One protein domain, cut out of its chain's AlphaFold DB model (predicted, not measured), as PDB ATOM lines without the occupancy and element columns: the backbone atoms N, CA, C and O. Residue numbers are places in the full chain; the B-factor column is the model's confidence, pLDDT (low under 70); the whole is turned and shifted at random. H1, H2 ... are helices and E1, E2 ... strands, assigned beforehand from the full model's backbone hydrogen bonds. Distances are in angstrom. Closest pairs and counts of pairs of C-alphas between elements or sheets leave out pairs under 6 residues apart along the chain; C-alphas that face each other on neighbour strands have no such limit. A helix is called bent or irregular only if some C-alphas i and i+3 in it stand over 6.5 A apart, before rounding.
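Overview. This is residues 154 to 222 of the 838 residues of the protein "leucine-rich repeat protein lrrA-like" of Branchiostoma belcheri (UniProt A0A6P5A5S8). What shape? A chain with little regular structure winds in stacked turns, with E1, E2 and E3 side by side along one wall. Which parts? E1, H1, E2 and E3, in chain order, hold only 14 of 69 printed residues, a mixed class with one parallel sheet, E1 E2 E3. It is compact, with a radius of gyration of the C-alphas of 11.4 A, and spans 28 by 24 by 18 A.

Along the chain. Where is the sheet? E1 is residues 163 to 165, from C-alpha 163 at (-30.950, 16.557, -11.851); E2 is residues 184 to 186; E3 is residues 208 to 210. The helix? H1, residues 176 to 180, is irregular, but only just: C-alphas 176 and 179 are 6.8 A apart.

Arrangement. How do strands pair? Within hydrogen-bond range are N 164 and O 184, 3.0 A, for parallel E1 and E2, and N 185 and O 208, 2.9 A, for parallel E2 and E3. And H1? Between parallel neighbours E1 and E2 in the chain, H1 completes a strand-helix-strand unit with a right-handed crossover. It has 0 of 1 O i to N i+4 pairs within range, and 1 of 2 O i to N i+3 pairs.

Size, cuts and confidence. Any cut? The printed part has no cut. Which link is long? That from E2 to E3 is, with 21 residues; residues 200 to 203 have pLDDT under 70.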
ATOM      1  N   ASN A 154     -23.089  24.965 -22.550       91.12
ATOM      2  CA  ASN A 154     -23.918  25.874 -21.747       91.12
ATOM      3  C   ASN A 154     -24.920  25.135 -20.850       91.12
ATOM      4  O   ASN A 154     -25.902  25.740 -20.433       91.12
ATOM      5  N   ILE A 155     -24.717  23.840 -20.579       91.62
ATOM      6  CA  ILE A 155     -25.667  23.058 -19.776       91.62
ATOM      7  C   ILE A 155     -25.945  23.715 -18.418       91.62
ATOM      8  O   ILE A 155     -27.101  23.804 -18.024       91.62
ATOM      9  N   GLY A 156     -24.920  24.291 -17.780       87.25
ATOM     10  CA  GLY A 156     -25.088  24.968 -16.496       87.25
ATOM     11  C   GLY A 156     -25.646  26.380 -16.525       87.25
ATOM     12  O   GLY A 156     -25.739  27.009 -15.484       87.25
ATOM     13  N   SER A 157     -26.045  26.884 -17.691       88.94
ATOM     14  CA  SER A 157     -26.871  28.092 -17.780       88.94
ATOM     15  C   SER A 157     -28.370  27.790 -17.705       88.94
ATOM     16  O   SER A 157     -29.167  28.712 -17.846       88.94
ATOM     17  N   SER A 158     -28.764  26.523 -17.534       89.19
ATOM     18  CA  SER A 158     -30.161  26.175 -17.284       89.19
ATOM     19  C   SER A 158     -30.594  26.667 -15.904       89.19
ATOM     20  O   SER A 158     -29.878  26.476 -14.923       89.19
ATOM     21  N   THR A 159     -31.774  27.279 -15.836       85.50
ATOM     22  CA  THR A 159     -32.382  27.767 -14.591       85.50
ATOM     23  C   THR A 159     -33.304  26.745 -13.931       85.50
ATOM     24  O   THR A 159     -33.716  26.961 -12.798       85.50
ATOM     25  N   SER A 160     -33.665  25.667 -14.634       91.38
ATOM     26  CA  SER A 160     -34.700  24.718 -14.203       91.38
ATOM     27  C   SER A 160     -34.176  23.319 -13.901       91.38
ATOM     28  O   SER A 160     -34.800  22.612 -13.116       91.38
ATOM     29  N   ILE A 161     -33.067  22.899 -14.520       92.75
ATOM     30  CA  ILE A 161     -32.558  21.534 -14.360       92.75
ATOM     31  C   ILE A 161     -32.037  21.346 -12.932       92.75
ATOM     32  O   ILE A 161     -31.096  22.020 -12.519       92.75
ATOM     33  N   THR A 162     -32.631  20.397 -12.210       92.06
ATOM     34  CA  THR A 162     -32.293  20.017 -10.832       92.06
ATOM     35  C   THR A 162     -31.555  18.680 -10.756       92.06
ATOM     36  O   THR A 162     -30.809  18.460  -9.803       92.06
ATOM     37  N   TYR A 163     -31.668  17.827 -11.777       94.75
ATOM     38  CA  TYR A 163     -30.950  16.557 -11.851       94.75
ATOM     39  C   TYR A 163     -30.517  16.219 -13.282       94.75
ATOM     40  O   TYR A 163     -31.325  16.225 -14.216       94.75
ATOM     41  N   ILE A 164     -29.234  15.890 -13.448       96.19
ATOM     42  CA  ILE A 164     -28.685  15.343 -14.693       96.19
ATOM     43  C   ILE A 164     -27.974  14.034 -14.388       96.19
ATOM     44  O   ILE A 164     -26.990  14.028 -13.651       96.19
ATOM     45  N   ASP A 165     -28.403  12.966 -15.047       97.38
ATOM     46  CA  ASP A 165     -27.677  11.708 -15.098       97.38
ATOM     47  C   ASP A 165     -27.053  11.517 -16.481       97.38
ATOM     48  O   ASP A 165     -27.733  11.379 -17.497       97.38
ATOM     49  N   ALA A 166     -25.728  11.535 -16.525       97.25
ATOM     50  CA  ALA A 166     -24.915  11.221 -17.687       97.25
ATOM     51  C   ALA A 166     -23.929  10.082 -17.377       97.25
ATOM     52  O   ALA A 166     -22.871   9.981 -18.012       97.25
ATOM     53  N   SER A 167     -24.265   9.228 -16.408       98.06
ATOM     54  CA  SER A 167     -23.446   8.092 -15.996       98.06
ATOM     55  C   SER A 167     -23.313   7.033 -17.094       98.06
ATOM     56  O   SER A 167     -24.092   7.000 -18.050       98.06
ATOM     57  N   SER A 168     -22.321   6.149 -16.991       97.00
ATOM     58  CA  SER A 168     -22.142   5.018 -17.919       97.00
ATOM     59  C   SER A 168     -22.096   5.462 -19.390       97.00
ATOM     60  O   SER A 168     -22.882   5.026 -20.232       97.00
ATOM     61  N   ASN A 169     -21.200   6.401 -19.687       97.50
ATOM     62  CA  ASN A 169     -21.005   6.997 -21.009       97.50
ATOM     63  C   ASN A 169     -19.502   7.003 -21.372       97.50
ATOM     64  O   ASN A 169     -18.688   6.299 -20.781       97.50
ATOM     65  N   THR A 170     -19.104   7.770 -22.393       96.69
ATOM     66  CA  THR A 170     -17.698   7.899 -22.834       96.69
ATOM     67  C   THR A 170     -17.175   9.332 -22.695       96.69
ATOM     68  O   THR A 170     -16.396   9.807 -23.527       96.69
ATOM     69  N   ILE A 171     -17.655  10.065 -21.685       97.56
ATOM     70  CA  ILE A 171     -17.331  11.479 -21.486       97.56
ATOM     71  C   ILE A 171     -15.893  11.608 -20.986       97.56
ATOM     72  O   ILE A 171     -15.526  11.013 -19.978       97.56
ATOM     73  N   LYS A 172     -15.087  12.414 -21.687       95.88
ATOM     74  CA  LYS A 172     -13.676  12.669 -21.332       95.88
ATOM     75  C   LYS A 172     -13.446  13.990 -20.603       95.88
ATOM     76  O   LYS A 172     -12.471  14.132 -19.874       95.88
ATOM     77  N   THR A 173     -14.326  14.967 -20.817       94.88
ATOM     78  CA  THR A 173     -14.215  16.318 -20.249       94.88
ATOM     79  C   THR A 173     -15.593  16.893 -19.952       94.88
ATOM     80  O   THR A 173     -16.504  16.754 -20.776       94.88
ATOM     81  N   LEU A 174     -15.723  17.622 -18.842       95.06
ATOM     82  CA  LEU A 174     -16.928  18.385 -18.510       95.06
ATOM     83  C   LEU A 174     -16.775  19.870 -18.882       95.06
ATOM     84  O   LEU A 174     -15.670  20.417 -18.824       95.06
ATOM     85  N   PRO A 175     -17.869  20.556 -19.257       93.12
ATOM     86  CA  PRO A 175     -17.836  21.991 -19.502       93.12
ATOM     87  C   PRO A 175     -17.672  22.768 -18.190       93.12
ATOM     88  O   PRO A 175     -18.317  22.459 -17.196       93.12
ATOM     89  N   LYS A 176     -16.899  23.863 -18.208       89.94
ATOM     90  CA  LYS A 176     -16.710  24.745 -17.033       89.94
ATOM     91  C   LYS A 176     -18.017  25.333 -16.481       89.94
ATOM     92  O   LYS A 176     -18.070  25.734 -15.327       89.94
ATOM     93  N   SER A 177     -19.067  25.413 -17.304       90.12
ATOM     94  CA  SER A 177     -20.384  25.889 -16.872       90.12
ATOM     95  C   SER A 177     -21.083  24.934 -15.906       90.12
ATOM     96  O   SER A 177     -22.016  25.379 -15.254       90.12
ATOM     97  N   ILE A 178     -20.648  23.670 -15.786       91.56
ATOM     98  CA  ILE A 178     -21.332  22.640 -14.993       91.56
ATOM     99  C   ILE A 178     -21.567  23.071 -13.539       91.56
ATOM    100  O   ILE A 178     -22.647  22.849 -13.010       91.56
ATOM    101  N   TYR A 179     -20.619  23.795 -12.937       90.62
ATOM    102  CA  TYR A 179     -20.708  24.262 -11.549       90.62
ATOM    103  C   TYR A 179     -21.760  25.357 -11.306       90.62
ATOM    104  O   TYR A 179     -22.083  25.653 -10.158       90.62
ATOM    105  N   LYS A 180     -22.294  25.973 -12.371       88.31
ATOM    106  CA  LYS A 180     -23.373  26.971 -12.282       88.31
ATOM    107  C   LYS A 180     -24.758  26.338 -12.130       88.31
ATOM    108  O   LYS A 180     -25.708  27.052 -11.824       88.31
ATOM    109  N   LEU A 181     -24.883  25.028 -12.351       86.69
ATOM    110  CA  LEU A 181     -26.141  24.320 -12.145       86.69
ATOM    111  C   LEU A 181     -26.546  24.378 -10.674       86.69
ATOM    112  O   LEU A 181     -25.740  24.071  -9.806       86.69
ATOM    113  N   HIS A 182     -27.809  24.699 -10.405       83.06
ATOM    114  CA  HIS A 182     -28.421  24.589  -9.077       83.06
ATOM    115  C   HIS A 182     -28.915  23.152  -8.834       83.06
ATOM    116  O   HIS A 182     -30.071  22.933  -8.482       83.06
ATOM    117  N   SER A 183     -28.079  22.163  -9.151       82.94
ATOM    118  CA  SER A 183     -28.535  20.804  -9.433       82.94
ATOM    119  C   SER A 183     -27.599  19.739  -8.870       82.94
ATOM    120  O   SER A 183     -26.474  20.021  -8.452       82.94
ATOM    121  N   SER A 184     -28.074  18.500  -8.910       93.62
ATOM    122  CA  SER A 184     -27.270  17.293  -8.760       93.62
ATOM    123  C   SER A 184     -26.810  16.815 -10.136       93.62
ATOM    124  O   SER A 184     -27.581  16.848 -11.103       93.62
ATOM    125  N   VAL A 185     -25.553  16.396 -10.245       96.25
ATOM    126  CA  VAL A 185     -24.969  15.883 -11.489       96.25
ATOM    127  C   VAL A 185     -24.318  14.535 -11.220       96.25
ATOM    128  O   VAL A 185     -23.381  14.446 -10.430       96.25
ATOM    129  N   ASN A 186     -24.780  13.511 -11.934       97.81
ATOM    130  CA  ASN A 186     -24.147  12.204 -11.984       97.81
ATOM    131  C   ASN A 186     -23.411  12.030 -13.318       97.81
ATOM    132  O   ASN A 186     -24.008  12.035 -14.394       97.81
ATOM    133  N   VAL A 187     -22.093  11.903 -13.248       97.62
ATOM    134  CA  VAL A 187     -21.180  11.639 -14.369       97.62
ATOM    135  C   VAL A 187     -20.304  10.419 -14.074       97.62
ATOM    136  O   VAL A 187     -19.208  10.281 -14.625       97.62
ATOM    137  N   SER A 188     -20.788   9.521 -13.216       98.31
ATOM    138  CA  SER A 188     -20.087   8.295 -12.847       98.31
ATOM    139  C   SER A 188     -19.877   7.352 -14.031       98.31
ATOM    140  O   SER A 188     -20.558   7.452 -15.056       98.31
ATOM    141  N   ASN A 189     -18.930   6.422 -13.916       97.69
ATOM    142  CA  ASN A 189     -18.662   5.404 -14.938       97.69
ATOM    143  C   ASN A 189     -18.425   6.024 -16.335       97.69
ATOM    144  O   ASN A 189     -19.140   5.760 -17.305       97.69
ATOM    145  N   ASN A 190     -17.457   6.934 -16.410       98.12
ATOM    146  CA  ASN A 190     -17.066   7.655 -17.624       98.12
ATOM    147  C   ASN A 190     -15.533   7.590 -17.802       98.12
ATOM    148  O   ASN A 190     -14.865   6.709 -17.268       98.12
ATOM    149  N   GLN A 191     -14.955   8.474 -18.620       97.31
ATOM    150  CA  GLN A 191     -13.514   8.517 -18.912       97.31
ATOM    151  C   GLN A 191     -12.898   9.870 -18.525       97.31
ATOM    152  O   GLN A 191     -11.979  10.353 -19.196       97.31
ATOM    153  N   LEU A 192     -13.432  10.528 -17.490       97.31
ATOM    154  CA  LEU A 192     -12.930  11.818 -17.019       97.31
ATOM    155  C   LEU A 192     -11.536  11.645 -16.422       97.31
ATOM    156  O   LEU A 192     -11.353  10.828 -15.532       97.31
ATOM    157  N   ARG A 193     -10.569  12.442 -16.888       94.69
ATOM    158  CA  ARG A 193      -9.206  12.485 -16.316       94.69
ATOM    159  C   ARG A 193      -9.006  13.583 -15.272       94.69
ATOM    160  O   ARG A 193      -8.093  13.524 -14.462       94.69
ATOM    161  N   THR A 194      -9.844  14.610 -15.330       93.75
ATOM    162  CA  THR A 194      -9.871  15.733 -14.392       93.75
ATOM    163  C   THR A 194     -11.261  16.348 -14.408       93.75
ATOM    164  O   THR A 194     -11.961  16.310 -15.430       93.75
ATOM    165  N   LEU A 195     -11.642  16.975 -13.301       93.88
ATOM    166  CA  LEU A 195     -12.747  17.926 -13.295       93.88
ATOM    167  C   LEU A 195     -12.265  19.284 -13.851       93.88
ATOM    168  O   LEU A 195     -11.071  19.590 -13.792       93.88
ATOM    169  N   PRO A 196     -13.147  20.101 -14.454       92.50
ATOM    170  CA  PRO A 196     -12.767  21.406 -14.983       92.50
ATOM    171  C   PRO A 196     -12.394  22.385 -13.859       92.50
ATOM    172  O   PRO A 196     -13.000  22.360 -12.794       92.50
ATOM    173  N   ALA A 197     -11.452  23.300 -14.114       89.12
ATOM    174  CA  ALA A 197     -11.104  24.360 -13.160       89.12
ATOM    175  C   ALA A 197     -12.311  25.252 -12.817       89.12
ATOM    176  O   ALA A 197     -13.103  25.610 -13.704       89.12
ATOM    177  N   VAL A 198     -12.420  25.656 -11.547       85.56
ATOM    178  CA  VAL A 198     -13.516  26.499 -11.058       85.56
ATOM    179  C   VAL A 198     -13.175  27.976 -11.295       85.56
ATOM    180  O   VAL A 198     -12.344  28.591 -10.615       85.56
ATOM    181  N   LEU A 199     -13.802  28.566 -12.318       75.81
ATOM    182  CA  LEU A 199     -13.555  29.953 -12.722       75.81
ATOM    183  C   LEU A 199     -13.954  30.936 -11.612       75.81
ATOM    184  O   LEU A 199     -15.047  30.850 -11.067       75.81
ATOM    185  N   ALA A 200     -13.098  31.925 -11.333       58.56
ATOM    186  CA  ALA A 200     -13.340  32.943 -10.301       58.56
ATOM    187  C   ALA A 200     -14.525  33.893 -10.595       58.56
ATOM    188  O   ALA A 200     -15.039  34.521  -9.678       58.56
ATOM    189  N   LYS A 201     -14.966  34.014 -11.858       57.69
ATOM    190  CA  LYS A 201     -16.086  34.884 -12.265       57.69
ATOM    191  C   LYS A 201     -17.383  34.080 -12.439       57.69
ATOM    192  O   LYS A 201     -17.627  33.512 -13.507       57.69
ATOM    193  N   GLY A 202     -18.229  34.073 -11.409       62.62
ATOM    194  CA  GLY A 202     -19.609  33.568 -11.457       62.62
ATOM    195  C   GLY A 202     -20.049  32.842 -10.182       62.62
ATOM    196  O   GLY A 202     -19.217  32.362  -9.421       62.62
ATOM    197  N   THR A 203     -21.361  32.746  -9.965       68.88
ATOM    198  CA  THR A 203     -21.961  31.987  -8.858       68.88
ATOM    199  C   THR A 203     -21.851  30.482  -9.123       68.88
ATOM    200  O   THR A 203     -22.269  30.011 -10.184       68.88
ATOM    201  N   CYS A 204     -21.277  29.734  -8.177       80.75
ATOM    202  CA  CYS A 204     -21.299  28.270  -8.173       80.75
ATOM    203  C   CYS A 204     -22.443  27.803  -7.272       80.75
ATOM    204  O   CYS A 204     -22.519  28.214  -6.114       80.75
ATOM    205  N   SER A 205     -23.321  26.960  -7.809       86.31
ATOM    206  CA  SER A 205     -24.580  26.595  -7.149       86.31
ATOM    207  C   SER A 205     -24.809  25.092  -7.030       86.31
ATOM    208  O   SER A 205     -25.864  24.681  -6.555       86.31
ATOM    209  N   ILE A 206     -23.849  24.289  -7.485       91.06
ATOM    210  CA  ILE A 206     -23.963  22.834  -7.526       91.06
ATOM    211  C   ILE A 206     -23.923  22.244  -6.115       91.06
ATOM    212  O   ILE A 206     -23.093  22.649  -5.299       91.06
ATOM    213  N   ASN A 207     -24.806  21.278  -5.853       92.94
ATOM    214  CA  ASN A 207     -24.956  20.683  -4.524       92.94
ATOM    215  C   ASN A 207     -24.421  19.248  -4.460       92.94
ATOM    216  O   ASN A 207     -23.836  18.861  -3.454       92.94
ATOM    217  N   VAL A 208     -24.605  18.456  -5.519       96.56
ATOM    218  CA  VAL A 208     -24.189  17.047  -5.547       96.56
ATOM    219  C   VAL A 208     -23.416  16.767  -6.822       96.56
ATOM    220  O   VAL A 208     -23.901  17.040  -7.924       96.56
ATOM    221  N   ILE A 209     -22.222  16.205  -6.665       97.19
ATOM    222  CA  ILE A 209     -21.392  15.732  -7.769       97.19
ATOM    223  C   ILE A 209     -21.063  14.267  -7.514       97.19
ATOM    224  O   ILE A 209     -20.317  13.951  -6.590       97.19
ATOM    225  N   ASP A 210     -21.571  13.387  -8.371       98.38
ATOM    226  CA  ASP A 210     -21.078  12.016  -8.479       98.38
ATOM    227  C   ASP A 210     -20.183  11.903  -9.713       98.38
ATOM    228  O   ASP A 210     -20.644  11.974 -10.854       98.38
ATOM    229  N   ALA A 211     -18.884  11.759  -9.469       97.94
ATOM    230  CA  ALA A 211     -17.857  11.530 -10.474       97.94
ATOM    231  C   ALA A 211     -17.107  10.212 -10.235       97.94
ATOM    232  O   ALA A 211     -15.961  10.058 -10.674       97.94
ATOM    233  N   SER A 212     -17.753   9.253  -9.568       98.50
ATOM    234  CA  SER A 212     -17.184   7.936  -9.295       98.50
ATOM    235  C   SER A 212     -16.835   7.157 -10.573       98.50
ATOM    236  O   SER A 212     -17.336   7.466 -11.658       98.50
ATOM    237  N   ARG A 213     -15.984   6.127 -10.484       98.12
ATOM    238  CA  ARG A 213     -15.659   5.218 -11.609       98.12
ATOM    239  C   ARG A 213     -15.197   5.990 -12.851       98.12
ATOM    240  O   ARG A 213     -15.752   5.858 -13.942       98.12
ATOM    241  N   ASN A 214     -14.208   6.851 -12.667       98.25
ATOM    242  CA  ASN A 214     -13.576   7.633 -13.727       98.25
ATOM    243  C   ASN A 214     -12.050   7.411 -13.674       98.25
ATOM    244  O   ASN A 214     -11.565   6.429 -13.120       98.25
ATOM    245  N   LEU A 215     -11.277   8.280 -14.323       97.69
ATOM    246  CA  LEU A 215      -9.814   8.228 -14.383       97.69
ATOM    247  C   LEU A 215      -9.205   9.503 -13.770       97.69
ATOM    248  O   LEU A 215      -8.203  10.009 -14.272       97.69
ATOM    249  N   ILE A 216      -9.865  10.093 -12.764       97.50
ATOM    250  CA  ILE A 216      -9.473  11.387 -12.193       97.50
ATOM    251  C   ILE A 216      -8.228  11.209 -11.324       97.50
ATOM    252  O   ILE A 216      -8.266  10.439 -10.370       97.50
ATOM    253  N   HIS A 217      -7.163  11.951 -11.636       95.00
ATOM    254  CA  HIS A 217      -5.904  11.930 -10.874       95.00
ATOM    255  C   HIS A 217      -5.795  13.034  -9.820       95.00
ATOM    256  O   HIS A 217      -5.198  12.848  -8.766       95.00
ATOM    257  N   THR A 218      -6.378  14.199 -10.099       93.44
ATOM    258  CA  THR A 218      -6.288  15.376  -9.230       93.44
ATOM    259  C   THR A 218      -7.608  16.132  -9.209       93.44
ATOM    260  O   THR A 218      -8.317  16.209 -10.219       93.44
ATOM    261  N   LEU A 219      -7.916  16.749  -8.069       92.88
ATOM    262  CA  LEU A 219      -9.036  17.682  -7.953       92.88
ATOM    263  C   LEU A 219      -8.694  19.057  -8.555       92.88
ATOM    264  O   LEU A 219      -7.524  19.433  -8.613       92.88
ATOM    265  N   PRO A 220      -9.699  19.799  -9.056       90.38
ATOM    266  CA  PRO A 220      -9.466  21.024  -9.809       90.38
ATOM    267  C   PRO A 220      -9.077  22.198  -8.905       90.38
ATOM    268  O   PRO A 220      -9.551  22.322  -7.775       90.38
ATOM    269  N   GLU A 221      -8.303  23.138  -9.454       85.75
ATOM    270  CA  GLU A 221      -8.088  24.440  -8.821       85.75
ATOM    271  C   GLU A 221      -9.412  25.192  -8.614       85.75
ATOM    272  O   GLU A 221     -10.299  25.197  -9.481       85.75
ATOM    273  N   GLY A 222      -9.525  25.874  -7.473       86.75
ATOM    274  CA  GLY A 222     -10.715  26.638  -7.107       86.75
ATOM    275  C   GLY A 222     -11.842  25.803  -6.490       86.75
ATOM    276  O   GLY A 222     -12.971  26.291  -6.442       86.75
TER     277      GLY A 222